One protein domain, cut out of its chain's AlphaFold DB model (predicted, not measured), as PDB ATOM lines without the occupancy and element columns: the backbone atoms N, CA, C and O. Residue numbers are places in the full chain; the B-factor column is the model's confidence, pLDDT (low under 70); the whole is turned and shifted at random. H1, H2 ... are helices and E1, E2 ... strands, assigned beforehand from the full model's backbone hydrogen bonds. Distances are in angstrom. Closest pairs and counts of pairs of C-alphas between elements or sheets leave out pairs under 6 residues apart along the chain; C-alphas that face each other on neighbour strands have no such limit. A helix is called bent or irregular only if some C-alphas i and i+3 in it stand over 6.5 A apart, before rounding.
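This is residues 7 to 106 of the 107 residues of an uncharacterized protein of Brachionus plicatilis (UniProt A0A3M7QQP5). Two three-stranded sheets, E1 E3 E2 and E4 E5 E6, stand face to face as a small sandwich; the short helix H1 lies at one end, where the chain passes from the first sheet to the second. The longer helix H2 lies beyond the opposite end, grazing the second sheet with residues 101 to 104. The printed part has 100 residues with two named helices and six named strands, in the order E1 E2 E3 H1 E4 E5 E6 H2; both sheets are antiparallel, and the class is mixed, helices and strands. The whole is only just compact, close to loose, with a radius of gyration of the C-alphas of 14.7 A, and its outline is flat, 44 by 35 by 19 A.

E4, residues 61 to 65, E5, residues 70 to 75, and E6, residues 78 to 83, form a meander, each strand the antiparallel neighbour of the one before. In the hairpin E4 and E5, N 72 and O 64 are 2.8 A apart, and in the hairpin E5 and E6, N 73 and O 80 are 2.8 A apart, both within hydrogen-bond range. The other sheet has E3, residues 49 to 54, as its inner strand, with E1, residues 7 to 10, and E2, residues 28 to 33, as edge strands. N 9 and O 50 of E1 and E3 are 2.8 A apart, and N 31 and O 51 of the hairpin E2 and E3 are 2.9 A apart, both within hydrogen-bond range. The two sheets make a sandwich, two sheets face to face: the facing parts are 9.5 A centre to centre, and the strands of the one stand at 26 degrees to those of the other. Across it, the closest C-alphas of E1 and E6 are those of Phe 8 and Gly 82, 6.3 A apart. H1, residues 55 to 60, only grazes each sheet; its closest C-alpha pair with E2 is Arg 55 and Ala 28, 5.3 A. H2, residues 92 to 104, only grazes the sheet E4 E5 E6; its closest C-alpha pair with E5 is Asp 101 and Ile 70, 7.8 A. H1 and H2 are apart. In H2 every O i to N i+4 pair is within hydrogen-bond range; in H1 0 of 2 are, and 2 of 3 O i to N i+3 pairs.

E1 begins at C-alpha 7, (73.514, -25.545, -68.289). E3 is 16.9 A long, E5 16.8 A, E2 16.5 A and E6 16.1 A; E4 is 13.1 A and E1 10.0 A. H1, 9.9 A, is irregular, with C-alphas 56 and 59 7.8 A apart. H2, 18.8 A, ends at C-alpha 104, (93.615, -35.121, -69.801).

The C-alphas farthest apart, of Asn 56 and Asn 92, are 44.2 A apart. The printed part has no cut. The links E1 to E2 and E2 to E3 are long, with 17 and 15 residues. The mean pLDDT of the printed part is 78.9; residues 16 to 25, 37 to 46 and 105 to 106 are under 70.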
ATOM      1  N   ILE A   7      73.889 -24.256 -67.692       91.06
ATOM      2  CA  ILE A   7      73.514 -25.545 -68.289       91.06
ATOM      3  C   ILE A   7      74.731 -26.114 -69.007       91.06
ATOM      4  O   ILE A   7      75.330 -25.438 -69.839       91.06
ATOM      5  N   PHE A   8      75.072 -27.370 -68.721       92.88
ATOM      6  CA  PHE A   8      76.068 -28.115 -69.485       92.88
ATOM      7  C   PHE A   8      75.381 -29.001 -70.524       92.88
ATOM      8  O   PHE A   8      74.417 -29.703 -70.211       92.88
ATOM      9  N   LEU A   9      75.879 -28.970 -71.756       90.31
ATOM     10  CA  LEU A   9      75.379 -29.731 -72.893       90.31
ATOM     11  C   LEU A   9      76.392 -30.812 -73.277       90.31
ATOM     12  O   LEU A   9      77.587 -30.539 -73.393       90.31
ATOM     13  N   CYS A  10      75.892 -32.018 -73.532       89.44
ATOM     14  CA  CYS A  10      76.669 -33.180 -73.960       89.44
ATOM     15  C   CYS A  10      76.143 -33.695 -75.302       89.44
ATOM     16  O   CYS A  10      74.959 -33.535 -75.591       89.44
ATOM     17  N   GLU A  11      77.004 -34.354 -76.083       86.38
ATOM     18  CA  GLU A  11      76.654 -34.937 -77.391       86.38
ATOM     19  C   GLU A  11      75.939 -33.947 -78.320       86.38
ATOM     20  O   GLU A  11      74.945 -34.270 -78.965       86.38
ATOM     21  N   THR A  12      76.429 -32.710 -78.384       82.06
ATOM     22  CA  THR A  12      75.733 -31.660 -79.138       82.06
ATOM     23  C   THR A  12      75.697 -31.925 -80.644       82.06
ATOM     24  O   THR A  12      74.764 -31.493 -81.310       82.06
ATOM     25  N   TRP A  13      76.693 -32.638 -81.187       79.06
ATOM     26  CA  TRP A  13      76.822 -32.972 -82.617       79.06
ATOM     27  C   TRP A  13      76.778 -31.772 -83.579       79.06
ATOM     28  O   TRP A  13      76.525 -31.947 -84.770       79.06
ATOM     29  N   LEU A  14      77.066 -30.570 -83.082       75.31
ATOM     30  CA  LEU A  14      77.086 -29.338 -83.871       75.31
ATOM     31  C   LEU A  14      78.480 -29.073 -84.423       75.31
ATOM     32  O   LEU A  14      79.470 -29.382 -83.752       75.31
ATOM     33  N   LYS A  15      78.577 -28.494 -85.620       73.12
ATOM     34  CA  LYS A  15      79.832 -27.915 -86.138       73.12
ATOM     35  C   LYS A  15      80.116 -26.574 -85.457       73.12
ATOM     36  O   LYS A  15      79.181 -25.901 -85.051       73.12
ATOM     37  N   GLU A  16      81.382 -26.163 -85.354       64.50
ATOM     38  CA  GLU A  16      81.720 -24.852 -84.756       64.50
ATOM     39  C   GLU A  16      81.112 -23.672 -85.535       64.50
ATOM     40  O   GLU A  16      80.789 -22.650 -84.945       64.50
ATOM     41  N   GLU A  17      80.921 -23.836 -86.847       61.19
ATOM     42  CA  GLU A  17      80.306 -22.841 -87.739       61.19
ATOM     43  C   GLU A  17      78.769 -22.912 -87.767       61.19
ATOM     44  O   GLU A  17      78.123 -22.046 -88.353       61.19
ATOM     45  N   GLU A  18      78.165 -23.952 -87.178       61.25
ATOM     46  CA  GLU A  18      76.713 -24.016 -87.019       61.25
ATOM     47  C   GLU A  18      76.347 -23.147 -85.816       61.25
ATOM     48  O   GLU A  18      76.440 -23.576 -84.666       61.25
ATOM     49  N   GLU A  19      75.946 -21.903 -86.091       55.75
ATOM     50  CA  GLU A  19      75.290 -21.057 -85.102       55.75
ATOM     51  C   GLU A  19      74.081 -21.829 -84.557       55.75
ATOM     52  O   GLU A  19      73.097 -22.069 -85.261       55.75
ATOM     53  N   LEU A  20      74.152 -22.244 -83.289       60.91
ATOM     54  CA  LEU A  20      72.938 -22.478 -82.521       60.91
ATOM     55  C   LEU A  20      72.171 -21.172 -82.591       60.91
ATOM     56  O   LEU A  20      72.644 -20.179 -82.039       60.91
ATOM     57  N   GLU A  21      71.042 -21.176 -83.300       55.66
ATOM     58  CA  GLU A  21      70.160 -20.019 -83.363       55.66
ATOM     59  C   GLU A  21      70.040 -19.451 -81.945       55.66
ATOM     60  O   GLU A  21      69.653 -20.174 -81.019       55.66
ATOM     61  N   GLU A  22      70.411 -18.177 -81.771       53.03
ATOM     62  CA  GLU A  22      70.537 -17.464 -80.486       53.03
ATOM     63  C   GLU A  22      69.239 -17.458 -79.636       53.03
ATOM     64  O   GLU A  22      69.184 -16.879 -78.555       53.03
ATOM     65  N   ASN A  23      68.191 -18.139 -80.101       53.44
ATOM     66  CA  ASN A  23      66.828 -18.138 -79.598       53.44
ATOM     67  C   ASN A  23      66.478 -19.325 -78.684       53.44
ATOM     68  O   ASN A  23      65.361 -19.369 -78.173       53.44
ATOM     69  N   LEU A  24      67.368 -20.307 -78.473       62.09
ATOM     70  CA  LEU A  24      67.064 -21.431 -77.565       62.09
ATOM     71  C   LEU A  24      66.914 -20.971 -76.104       62.09
ATOM     72  O   LEU A  24      66.123 -21.556 -75.367       62.09
ATOM     73  N   PHE A  25      67.634 -19.911 -75.716       68.62
ATOM     74  CA  PHE A  25      67.576 -19.269 -74.400       68.62
ATOM     75  C   PHE A  25      67.880 -17.770 -74.551       68.62
ATOM     76  O   PHE A  25      69.046 -17.385 -74.633       68.62
ATOM     77  N   GLU A  26      66.839 -16.926 -74.594       73.25
ATOM     78  CA  GLU A  26      66.949 -15.476 -74.876       73.25
ATOM     79  C   GLU A  26      67.992 -14.759 -74.000       73.25
ATOM     80  O   GLU A  26      68.642 -13.812 -74.445       73.25
ATOM     81  N   ASN A  27      68.186 -15.217 -72.761       82.88
ATOM     82  CA  ASN A  27      69.095 -14.593 -71.807       82.88
ATOM     83  C   ASN A  27      70.367 -15.413 -71.521       82.88
ATOM     84  O   ASN A  27      71.048 -15.170 -70.523       82.88
ATOM     85  N   ALA A  28      70.727 -16.361 -72.390       85.19
ATOM     86  CA  ALA A  28      71.966 -17.121 -72.261       85.19
ATOM     87  C   ALA A  28      72.981 -16.775 -73.358       85.19
ATOM     88  O   ALA A  28      72.640 -16.383 -74.473       85.19
ATOM     89  N   LYS A  29      74.258 -16.941 -73.025       86.06
ATOM     90  CA  LYS A  29      75.362 -17.008 -73.974       86.06
ATOM     91  C   LYS A  29      75.816 -18.452 -74.099       86.06
ATOM     92  O   LYS A  29      75.848 -19.191 -73.113       86.06
ATOM     93  N   ILE A  30      76.157 -18.837 -75.320       86.19
ATOM     94  CA  ILE A  30      76.521 -20.203 -75.669       86.19
ATOM     95  C   ILE A  30      78.029 -20.277 -75.871       86.19
ATOM     96  O   ILE A  30      78.609 -19.493 -76.617       86.19
ATOM     97  N   TYR A  31      78.652 -21.248 -75.216       88.06
ATOM     98  CA  TYR A  31      80.058 -21.589 -75.366       88.06
ATOM     99  C   TYR A  31      80.147 -23.041 -75.782       88.06
ATOM    100  O   TYR A  31      79.598 -23.900 -75.095       88.06
ATOM    101  N   MET A  32      80.840 -23.348 -76.873       87.75
ATOM    102  CA  MET A  32      80.853 -24.704 -77.411       87.75
ATOM    103  C   MET A  32      82.194 -25.108 -77.993       87.75
ATOM    104  O   MET A  32      82.938 -24.274 -78.499       87.75
ATOM    105  N   LYS A  33      82.449 -26.417 -77.955       87.06
ATOM    106  CA  LYS A  33      83.514 -27.065 -78.715       87.06
ATOM    107  C   LYS A  33      82.951 -28.247 -79.478       87.06
ATOM    108  O   LYS A  33      82.314 -29.130 -78.893       87.06
ATOM    109  N   SER A  34      83.170 -28.249 -80.786       81.50
ATOM    110  CA  SER A  34      82.578 -29.230 -81.685       81.50
ATOM    111  C   SER A  34      83.300 -30.578 -81.633       81.50
ATOM    112  O   SER A  34      84.519 -30.673 -81.516       81.50
ATOM    113  N   GLY A  35      82.533 -31.659 -81.780       74.94
ATOM    114  CA  GLY A  35      83.075 -32.980 -82.112       74.94
ATOM    115  C   GLY A  35      83.212 -33.236 -83.620       74.94
ATOM    116  O   GLY A  35      83.687 -34.302 -84.009       74.94
ATOM    117  N   MET A  36      82.779 -32.293 -84.464       72.62
ATOM    118  CA  MET A  36      82.473 -32.482 -85.888       72.62
ATOM    119  C   MET A  36      83.465 -31.827 -86.864       72.62
ATOM    120  O   MET A  36      83.254 -31.949 -88.071       72.62
ATOM    121  N   GLU A  37      84.539 -31.179 -86.395       62.50
ATOM    122  CA  GLU A  37      85.435 -30.300 -87.189       62.50
ATOM    123  C   GLU A  37      86.033 -30.897 -88.483       62.50
ATOM    124  O   GLU A  37      86.557 -30.165 -89.309       62.50
ATOM    125  N   ASN A  38      85.929 -32.206 -88.734       56.91
ATOM    126  CA  ASN A  38      86.391 -32.837 -89.979       56.91
ATOM    127  C   ASN A  38      85.453 -33.938 -90.507       56.91
ATOM    128  O   ASN A  38      85.870 -34.834 -91.247       56.91
ATOM    129  N   TYR A  39      84.179 -33.919 -90.114       60.09
ATOM    130  CA  TYR A  39      83.253 -34.998 -90.436       60.09
ATOM    131  C   TYR A  39      82.782 -34.959 -91.905       60.09
ATOM    132  O   TYR A  39      82.095 -34.032 -92.330       60.09
ATOM    133  N   ARG A  40      83.135 -35.995 -92.687       57.72
ATOM    134  CA  ARG A  40      82.838 -36.122 -94.134       57.72
ATOM    135  C   ARG A  40      81.708 -37.107 -94.488       57.72
ATOM    136  O   ARG A  40      81.565 -37.459 -95.654       57.72
ATOM    137  N   GLY A  41      80.888 -37.529 -93.520       54.09
ATOM    138  CA  GLY A  41      79.590 -38.154 -93.822       54.09
ATOM    139  C   GLY A  41      79.449 -39.678 -93.687       54.09
ATOM    140  O   GLY A  41      78.533 -40.219 -94.296       54.09
ATOM    141  N   TYR A  42      80.252 -40.378 -92.874       42.44
ATOM    142  CA  TYR A  42      79.914 -41.753 -92.451       42.44
ATOM    143  C   TYR A  42      80.086 -41.961 -90.930       42.44
ATOM    144  O   TYR A  42      81.211 -41.958 -90.435       42.44
ATOM    145  N   GLY A  43      78.972 -42.178 -90.209       54.66
ATOM    146  CA  GLY A  43      78.900 -42.424 -88.749       54.66
ATOM    147  C   GLY A  43      78.823 -41.157 -87.876       54.66
ATOM    148  O   GLY A  43      79.311 -40.116 -88.263       54.66
ATOM    149  N   ARG A  44      78.221 -41.175 -86.680       55.56
ATOM    150  CA  ARG A  44      78.219 -39.964 -85.822       55.56
ATOM    151  C   ARG A  44      79.588 -39.808 -85.144       55.56
ATOM    152  O   ARG A  44      79.977 -40.730 -84.429       55.56
ATOM    153  N   PRO A  45      80.335 -38.707 -85.343       60.62
ATOM    154  CA  PRO A  45      81.561 -38.490 -84.586       60.62
ATOM    155  C   PRO A  45      81.216 -38.324 -83.101       60.62
ATOM    156  O   PRO A  45      80.284 -37.605 -82.746       60.62
ATOM    157  N   TYR A  46      81.953 -39.003 -82.222       63.69
ATOM    158  CA  TYR A  46      81.740 -38.890 -80.781       63.69
ATOM    159  C   TYR A  46      82.111 -37.493 -80.269       63.69
ATOM    160  O   TYR A  46      83.226 -37.010 -80.521       63.69
ATOM    161  N   GLY A  47      81.224 -36.920 -79.456       70.50
ATOM    162  CA  GLY A  47      81.491 -35.738 -78.641       70.50
ATOM    163  C   GLY A  47      80.764 -34.479 -79.103       70.50
ATOM    164  O   GLY A  47      79.758 -34.536 -79.808       70.50
ATOM    165  N   GLY A  48      81.295 -33.344 -78.663       85.25
ATOM    166  CA  GLY A  48      80.608 -32.065 -78.711       85.25
ATOM    167  C   GLY A  48      80.039 -31.754 -77.335       85.25
ATOM    168  O   GLY A  48      79.220 -32.510 -76.807       85.25
ATOM    169  N   ILE A  49      80.510 -30.658 -76.756       90.06
ATOM    170  CA  ILE A  49      80.078 -30.183 -75.444       90.06
ATOM    171  C   ILE A  49      79.876 -28.676 -75.472       90.06
ATOM    172  O   ILE A  49      80.427 -27.978 -76.330       90.06
ATOM    173  N   GLY A  50      79.104 -28.172 -74.515       91.00
ATOM    174  CA  GLY A  50      78.889 -26.744 -74.385       91.00
ATOM    175  C   GLY A  50      78.392 -26.309 -73.026       91.00
ATOM    176  O   GLY A  50      77.879 -27.105 -72.248       91.00
ATOM    177  N   TRP A  51      78.516 -25.015 -72.778       92.25
ATOM    178  CA  TRP A  51      77.903 -24.320 -71.663       92.25
ATOM    179  C   TRP A  51      76.907 -23.298 -72.198       92.25
ATOM    180  O   TRP A  51      77.226 -22.526 -73.101       92.25
ATOM    181  N   LEU A  52      75.715 -23.278 -71.613       90.00
ATOM    182  CA  LEU A  52      74.810 -22.139 -71.680       90.00
ATOM    183  C   LEU A  52      74.916 -21.405 -70.354       90.00
ATOM    184  O   LEU A  52      74.759 -22.010 -69.291       90.00
ATOM    185  N   VAL A  53      75.200 -20.114 -70.429       89.94
ATOM    186  CA  VAL A  53      75.455 -19.279 -69.260       89.94
ATOM    187  C   VAL A  53      74.513 -18.099 -69.315       89.94
ATOM    188  O   VAL A  53      74.520 -17.348 -70.288       89.94
ATOM    189  N   ASN A  54      73.724 -17.909 -68.264       88.81
ATOM    190  CA  ASN A  54      72.908 -16.717 -68.101       88.81
ATOM    191  C   ASN A  54      73.796 -15.464 -68.178       88.81
ATOM    192  O   ASN A  54      74.785 -15.340 -67.451       88.81
ATOM    193  N   ARG A  55      73.435 -14.516 -69.052       85.31
ATOM    194  CA  ARG A  55      74.228 -13.314 -69.366       85.31
ATOM    195  C   ARG A  55      74.573 -12.474 -68.135       85.31
ATOM    196  O   ARG A  55      75.591 -11.790 -68.138       85.31
ATOM    197  N   ASN A  56      73.787 -12.574 -67.062       87.00
ATOM    198  CA  ASN A  56      74.063 -11.908 -65.784       87.00
ATOM    199  C   ASN A  56      75.375 -12.360 -65.112       87.00
ATOM    200  O   ASN A  56      75.898 -11.647 -64.254       87.00
ATOM    201  N   TYR A  57      75.899 -13.530 -65.484       82.81
ATOM    202  CA  TYR A  57      77.122 -14.112 -64.929       82.81
ATOM    203  C   TYR A  57      78.298 -14.096 -65.910       82.81
ATOM    204  O   TYR A  57      79.411 -14.418 -65.506       82.81
ATOM    205  N   ASP A  58      78.076 -13.692 -67.165       75.75
ATOM    206  CA  ASP A  58      79.030 -13.880 -68.264       75.75
ATOM    207  C   ASP A  58      80.410 -13.269 -67.992       75.75
ATOM    208  O   ASP A  58      81.435 -13.907 -68.195       75.75
ATOM    209  N   GLU A  59      80.451 -12.048 -67.459       79.00
ATOM    210  CA  GLU A  59      81.709 -11.339 -67.186       79.00
ATOM    211  C   GLU A  59      82.507 -11.921 -66.006       79.00
ATOM    212  O   GLU A  59      83.652 -11.536 -65.781       79.00
ATOM    213  N   ARG A  60      81.904 -12.821 -65.218       84.94
ATOM    214  CA  ARG A  60      82.497 -13.391 -63.994       84.94
ATOM    215  C   ARG A  60      82.957 -14.827 -64.166       84.94
ATOM    216  O   ARG A  60      83.435 -15.420 -63.198       84.94
ATOM    217  N   ILE A  61      82.762 -15.381 -65.356       91.25
ATOM    218  CA  ILE A  61      83.076 -16.766 -65.639       91.25
ATOM    219  C   ILE A  61      84.179 -16.877 -66.683       91.25
ATOM    220  O   ILE A  61      84.244 -16.118 -67.647       91.25
ATOM    221  N   GLU A  62      85.038 -17.868 -66.505       92.94
ATOM    222  CA  GLU A  62      86.004 -18.276 -67.515       92.94
ATOM    223  C   GLU A  62      85.680 -19.705 -67.945       92.94
ATOM    224  O   GLU A  62      85.570 -20.601 -67.107       92.94
ATOM    225  N   ILE A  63      85.516 -19.924 -69.252       93.19
ATOM    226  CA  ILE A  63      85.285 -21.260 -69.809       93.19
ATOM    227  C   ILE A  63      86.535 -21.730 -70.538       93.19
ATOM    228  O   ILE A  63      87.005 -21.076 -71.469       93.19
ATOM    229  N   LYS A  64      87.037 -22.905 -70.147       93.31
ATOM    230  CA  LYS A  64      88.175 -23.565 -70.798       93.31
ATOM    231  C   LYS A  64      87.743 -24.923 -71.318       93.31
ATOM    232  O   LYS A  64      87.330 -25.796 -70.558       93.31
ATOM    233  N   PHE A  65      87.871 -25.123 -72.624       90.75
ATOM    234  CA  PHE A  65      87.670 -26.432 -73.232       90.75
ATOM    235  C   PHE A  65      88.988 -27.199 -73.254       90.75
ATOM    236  O   PHE A  65      89.871 -26.881 -74.052       90.75
ATOM    237  N   ILE A  66      89.095 -28.228 -72.411       89.81
ATOM    238  CA  ILE A  66      90.244 -29.142 -72.388       89.81
ATOM    239  C   ILE A  66      90.226 -29.982 -73.670       89.81
ATOM    240  O   ILE A  66      91.202 -30.033 -74.415       89.81
ATOM    241  N   ASN A  67      89.071 -30.567 -73.992       85.62
ATOM    242  CA  ASN A  67      88.845 -31.311 -75.227       85.62
ATOM    243  C   ASN A  67      87.355 -31.223 -75.638       85.62
ATOM    244  O   ASN A  67      86.594 -30.410 -75.119       85.62
ATOM    245  N   LYS A  68      86.911 -32.060 -76.583       86.25
ATOM    246  CA  LYS A  68      85.512 -32.114 -77.074       86.25
ATOM    247  C   LYS A  68      84.520 -32.863 -76.158       86.25
ATOM    248  O   LYS A  68      83.417 -33.195 -76.594       86.25
ATOM    249  N   ARG A  69      84.937 -33.200 -74.939       85.81
ATOM    250  CA  ARG A  69      84.236 -34.003 -73.918       85.81
ATOM    251  C   ARG A  69      84.357 -33.411 -72.512       85.81
ATOM    252  O   ARG A  69      83.526 -33.718 -71.665       85.81
ATOM    253  N   ILE A  70      85.359 -32.570 -72.268       89.06
ATOM    254  CA  ILE A  70      85.672 -31.986 -70.969       89.06
ATOM    255  C   ILE A  70      85.872 -30.478 -71.105       89.06
ATOM    256  O   ILE A  70      86.689 -30.014 -71.906       89.06
ATOM    257  N   ALA A  71      85.158 -29.723 -70.275       93.12
ATOM    258  CA  ALA A  71      85.349 -28.289 -70.122       93.12
ATOM    259  C   ALA A  71      85.224 -27.868 -68.660       93.12
ATOM    260  O   ALA A  71      84.449 -28.450 -67.899       93.12
ATOM    261  N   THR A  72      85.941 -26.817 -68.290       94.50
ATOM    262  CA  THR A  72      85.776 -26.150 -67.003       94.50
ATOM    263  C   THR A  72      85.017 -24.844 -67.181       94.50
ATOM    264  O   THR A  72      85.128 -24.175 -68.208       94.50
ATOM    265  N   LEU A  73      84.233 -24.508 -66.163       95.12
ATOM    266  CA  LEU A  73      83.682 -23.187 -65.923       95.12
ATOM    267  C   LEU A  73      84.197 -22.737 -64.558       95.12
ATOM    268  O   LEU A  73      83.912 -23.364 -63.537       95.12
ATOM    269  N   GLU A  74      84.985 -21.675 -64.542       93.38
ATOM    270  CA  GLU A  74      85.569 -21.095 -63.336       93.38
ATOM    271  C   GLU A  74      84.806 -19.823 -62.967       93.38
ATOM    272  O   GLU A  74      84.588 -18.968 -63.817       93.38
ATOM    273  N   MET A  75      84.391 -19.704 -61.706       91.06
ATOM    274  CA  MET A  75      83.684 -18.550 -61.155       91.06
ATOM    275  C   MET A  75      84.210 -18.262 -59.748       91.06
ATOM    276  O   MET A  75      83.913 -18.995 -58.804       91.06
ATOM    277  N   GLU A  76      84.962 -17.174 -59.593       85.38
ATOM    278  CA  GLU A  76      85.573 -16.754 -58.323       85.38
ATOM    279  C   GLU A  76      86.337 -17.889 -57.603       85.38
ATOM    280  O   GLU A  76      87.478 -18.185 -57.940       85.38
ATOM    281  N   SER A  77      85.717 -18.512 -56.594       88.56
ATOM    282  CA  SER A  77      86.289 -19.589 -55.770       88.56
ATOM    283  C   SER A  77      85.715 -20.976 -56.085       88.56
ATOM    284  O   SER A  77      85.984 -21.938 -55.365       88.56
ATOM    285  N   MET A  78      84.920 -21.089 -57.151       91.31
ATOM    286  CA  MET A  78      84.276 -22.320 -57.591       91.31
ATOM    287  C   MET A  78      84.722 -22.677 -59.008       91.31
ATOM    288  O   MET A  78      84.689 -21.850 -59.913       91.31
ATOM    289  N   THR A  79      85.064 -23.944 -59.214       92.38
ATOM    290  CA  THR A  79      85.262 -24.517 -60.548       92.38
ATOM    291  C   THR A  79      84.256 -25.636 -60.746       92.38
ATOM    292  O   THR A  79      84.173 -26.556 -59.931       92.38
ATOM    293  N   ILE A  80      83.500 -25.563 -61.834       94.12
ATOM    294  CA  ILE A  80      82.589 -26.613 -62.274       94.12
ATOM    295  C   ILE A  80      83.234 -27.313 -63.463       94.12
ATOM    296  O   ILE A  80      83.656 -26.668 -64.421       94.12
ATOM    297  N   ILE A  81      83.312 -28.637 -63.402       93.38
ATOM    298  CA  ILE A  81      83.868 -29.454 -64.479       93.38
ATOM    299  C   ILE A  81      82.708 -30.174 -65.160       93.38
ATOM    300  O   ILE A  81      82.052 -31.024 -64.558       93.38
ATOM    301  N   GLY A  82      82.448 -29.807 -66.410       92.69
ATOM    302  CA  GLY A  82      81.497 -30.483 -67.279       92.69
ATOM    303  C   GLY A  82      82.197 -31.618 -68.014       92.69
ATOM    304  O   GLY A  82      83.212 -31.394 -68.678       92.69
ATOM    305  N   VAL A  83      81.668 -32.835 -67.887       89.19
ATOM    306  CA  VAL A  83      82.263 -34.042 -68.471       89.19
ATOM    307  C   VAL A  83      81.199 -34.853 -69.197       89.19
ATOM    308  O   VAL A  83      80.148 -35.167 -68.641       89.19
ATOM    309  N   TYR A  84      81.517 -35.249 -70.424       87.25
ATOM    310  CA  TYR A  84      80.796 -36.251 -71.189       87.25
ATOM    311  C   TYR A  84      81.703 -37.471 -71.409       87.25
ATOM    312  O   TYR A  84      82.581 -37.467 -72.271       87.25
ATOM    313  N   LEU A  85      81.503 -38.515 -70.605       77.75
ATOM    314  CA  LEU A  85      82.222 -39.783 -70.752       77.75
ATOM    315  C   LEU A  85      81.570 -40.632 -71.844       77.75
ATOM    316  O   LEU A  85      80.343 -40.685 -71.934       77.75
ATOM    317  N   THR A  86      82.374 -41.350 -72.632       71.88
ATOM    318  CA  THR A  86      81.827 -42.307 -73.601       71.88
ATOM    319  C   THR A  86      81.040 -43.415 -72.919       71.88
ATOM    320  O   THR A  86      81.259 -43.743 -71.751       71.88
ATOM    321  N   ALA A  87      80.099 -44.017 -73.643       72.44
ATOM    322  CA  ALA A  87      79.376 -45.169 -73.133       72.44
ATOM    323  C   ALA A  87      80.361 -46.303 -72.795       72.44
ATOM    324  O   ALA A  87      81.151 -46.731 -73.636       72.44
ATOM    325  N   ASN A  88      80.307 -46.800 -71.558       71.88
ATOM    326  CA  ASN A  88      81.078 -47.969 -71.151       71.88
ATOM    327  C   ASN A  88      80.290 -49.237 -71.478       71.88
ATOM    328  O   ASN A  88      79.436 -49.675 -70.710       71.88
ATOM    329  N   ASP A  89      80.601 -49.837 -72.617       79.62
ATOM    330  CA  ASP A  89      80.085 -51.145 -73.027       79.62
ATOM    331  C   ASP A  89      80.891 -52.324 -72.435       79.62
ATOM    332  O   ASP A  89      80.700 -53.476 -72.820       79.62
ATOM    333  N   ASN A  90      81.788 -52.049 -71.478       77.00
ATOM    334  CA  ASN A  90      82.758 -52.958 -70.864       77.00
ATOM    335  C   ASN A  90      83.848 -53.513 -71.789       77.00
ATOM    336  O   ASN A  90      84.679 -54.307 -71.316       77.00
ATOM    337  N   SER A  91      83.902 -53.078 -73.050       83.50
ATOM    338  CA  SER A  91      85.016 -53.389 -73.938       83.50
ATOM    339  C   SER A  91      86.337 -52.833 -73.386       83.50
ATOM    340  O   SER A  91      86.388 -51.939 -72.536       83.50
ATOM    341  N   ASN A  92      87.457 -53.401 -73.833       82.88
ATOM    342  CA  ASN A  92      88.774 -52.870 -73.466       82.88
ATOM    343  C   ASN A  92      89.003 -51.473 -74.055       82.88
ATOM    344  O   ASN A  92      89.736 -50.683 -73.467       82.88
ATOM    345  N   GLU A  93      88.371 -51.190 -75.192       77.19
ATOM    346  CA  GLU A  93      88.449 -49.914 -75.891       77.19
ATOM    347  C   GLU A  93      87.768 -48.808 -75.081       77.19
ATOM    348  O   GLU A  93      88.434 -47.839 -74.720       77.19
ATOM    349  N   SER A  94      86.516 -49.001 -74.646       73.25
ATOM    350  CA  SER A  94      85.804 -48.003 -73.830       73.25
ATOM    351  C   SER A  94      86.502 -47.720 -72.493       73.25
ATOM    352  O   SER A  94      86.630 -46.568 -72.077       73.25
ATOM    353  N   LYS A  95      87.070 -48.745 -71.843       79.25
ATOM    354  CA  LYS A  95      87.888 -48.571 -70.627       79.25
ATOM    355  C   LYS A  95      89.178 -47.787 -70.870       79.25
ATOM    356  O   LYS A  95      89.654 -47.112 -69.955       79.25
ATOM    357  N   LEU A  96      89.793 -47.935 -72.043       81.69
ATOM    358  CA  LEU A  96      91.009 -47.211 -72.402       81.69
ATOM    359  C   LEU A  96      90.690 -45.742 -72.692       81.69
ATOM    360  O   LEU A  96      91.376 -44.875 -72.159       81.69
ATOM    361  N   GLU A  97      89.628 -45.474 -73.453       76.81
ATOM    362  CA  GLU A  97      89.145 -44.115 -73.716       76.81
ATOM    363  C   GLU A  97      88.857 -43.353 -72.420       76.81
ATOM    364  O   GLU A  97      89.343 -42.242 -72.245       76.81
ATOM    365  N   HIS A  98      88.168 -43.979 -71.460       75.94
ATOM    366  CA  HIS A  98      87.881 -43.359 -70.159       75.94
ATOM    367  C   HIS A  98      89.138 -42.960 -69.393       75.94
ATOM    368  O   HIS A  98      89.174 -41.910 -68.758       75.94
ATOM    369  N   LYS A  99      90.180 -43.796 -69.433       81.25
ATOM    370  CA  LYS A  99      91.455 -43.477 -68.781       81.25
ATOM    371  C   LYS A  99      92.156 -42.307 -69.459       81.25
ATOM    372  O   LYS A  99      92.761 -41.503 -68.760       81.25
ATOM    373  N   ILE A 100      92.092 -42.228 -70.788       80.31
ATOM    374  CA  ILE A 100      92.653 -41.110 -71.551       80.31
ATOM    375  C   ILE A 100      91.916 -39.820 -71.176       80.31
ATOM    376  O   ILE A 100      92.566 -38.884 -70.722       80.31
ATOM    377  N   ASP A 101      90.581 -39.824 -71.240       74.12
ATOM    378  CA  ASP A 101      89.743 -38.670 -70.891       74.12
ATOM    379  C   ASP A 101      90.030 -38.179 -69.452       74.12
ATOM    380  O   ASP A 101      90.194 -36.983 -69.220       74.12
ATOM    381  N   ILE A 102      90.167 -39.089 -68.476       78.62
ATOM    382  CA  ILE A 102      90.513 -38.723 -67.089       78.62
ATOM    383  C   ILE A 102      91.935 -38.159 -66.976       78.62
ATOM    384  O   ILE A 102      92.155 -37.215 -66.222       78.62
ATOM    385  N   ASN A 103      92.912 -38.718 -67.691       80.81
ATOM    386  CA  ASN A 103      94.291 -38.227 -67.628       80.81
ATOM    387  C   ASN A 103      94.424 -36.814 -68.211       80.81
ATOM    388  O   ASN A 103      95.219 -36.019 -67.708       80.81
ATOM    389  N   GLU A 104      93.624 -36.468 -69.219       75.12
ATOM    390  CA  GLU A 104      93.615 -35.121 -69.801       75.12
ATOM    391  C   GLU A 104      93.137 -34.042 -68.812       75.12
ATOM    392  O   GLU A 104      93.536 -32.892 -68.946       75.12
ATOM    393  N   LEU A 105      92.385 -34.393 -67.757       69.88
ATOM    394  CA  LEU A 105      92.053 -33.460 -66.662       69.88
ATOM    395  C   LEU A 105      93.266 -33.037 -65.821       69.88
ATOM    396  O   LEU A 105      93.192 -32.046 -65.099       69.88
ATOM    397  N   SER A 106      94.340 -33.827 -65.836       69.75
ATOM    398  CA  SER A 106      95.538 -33.596 -65.015       69.75
ATOM    399  C   SER A 106      96.658 -32.840 -65.738       69.75
ATOM    400  O   SER A 106      97.725 -32.646 -65.153       69.75
TER     401      SER A 106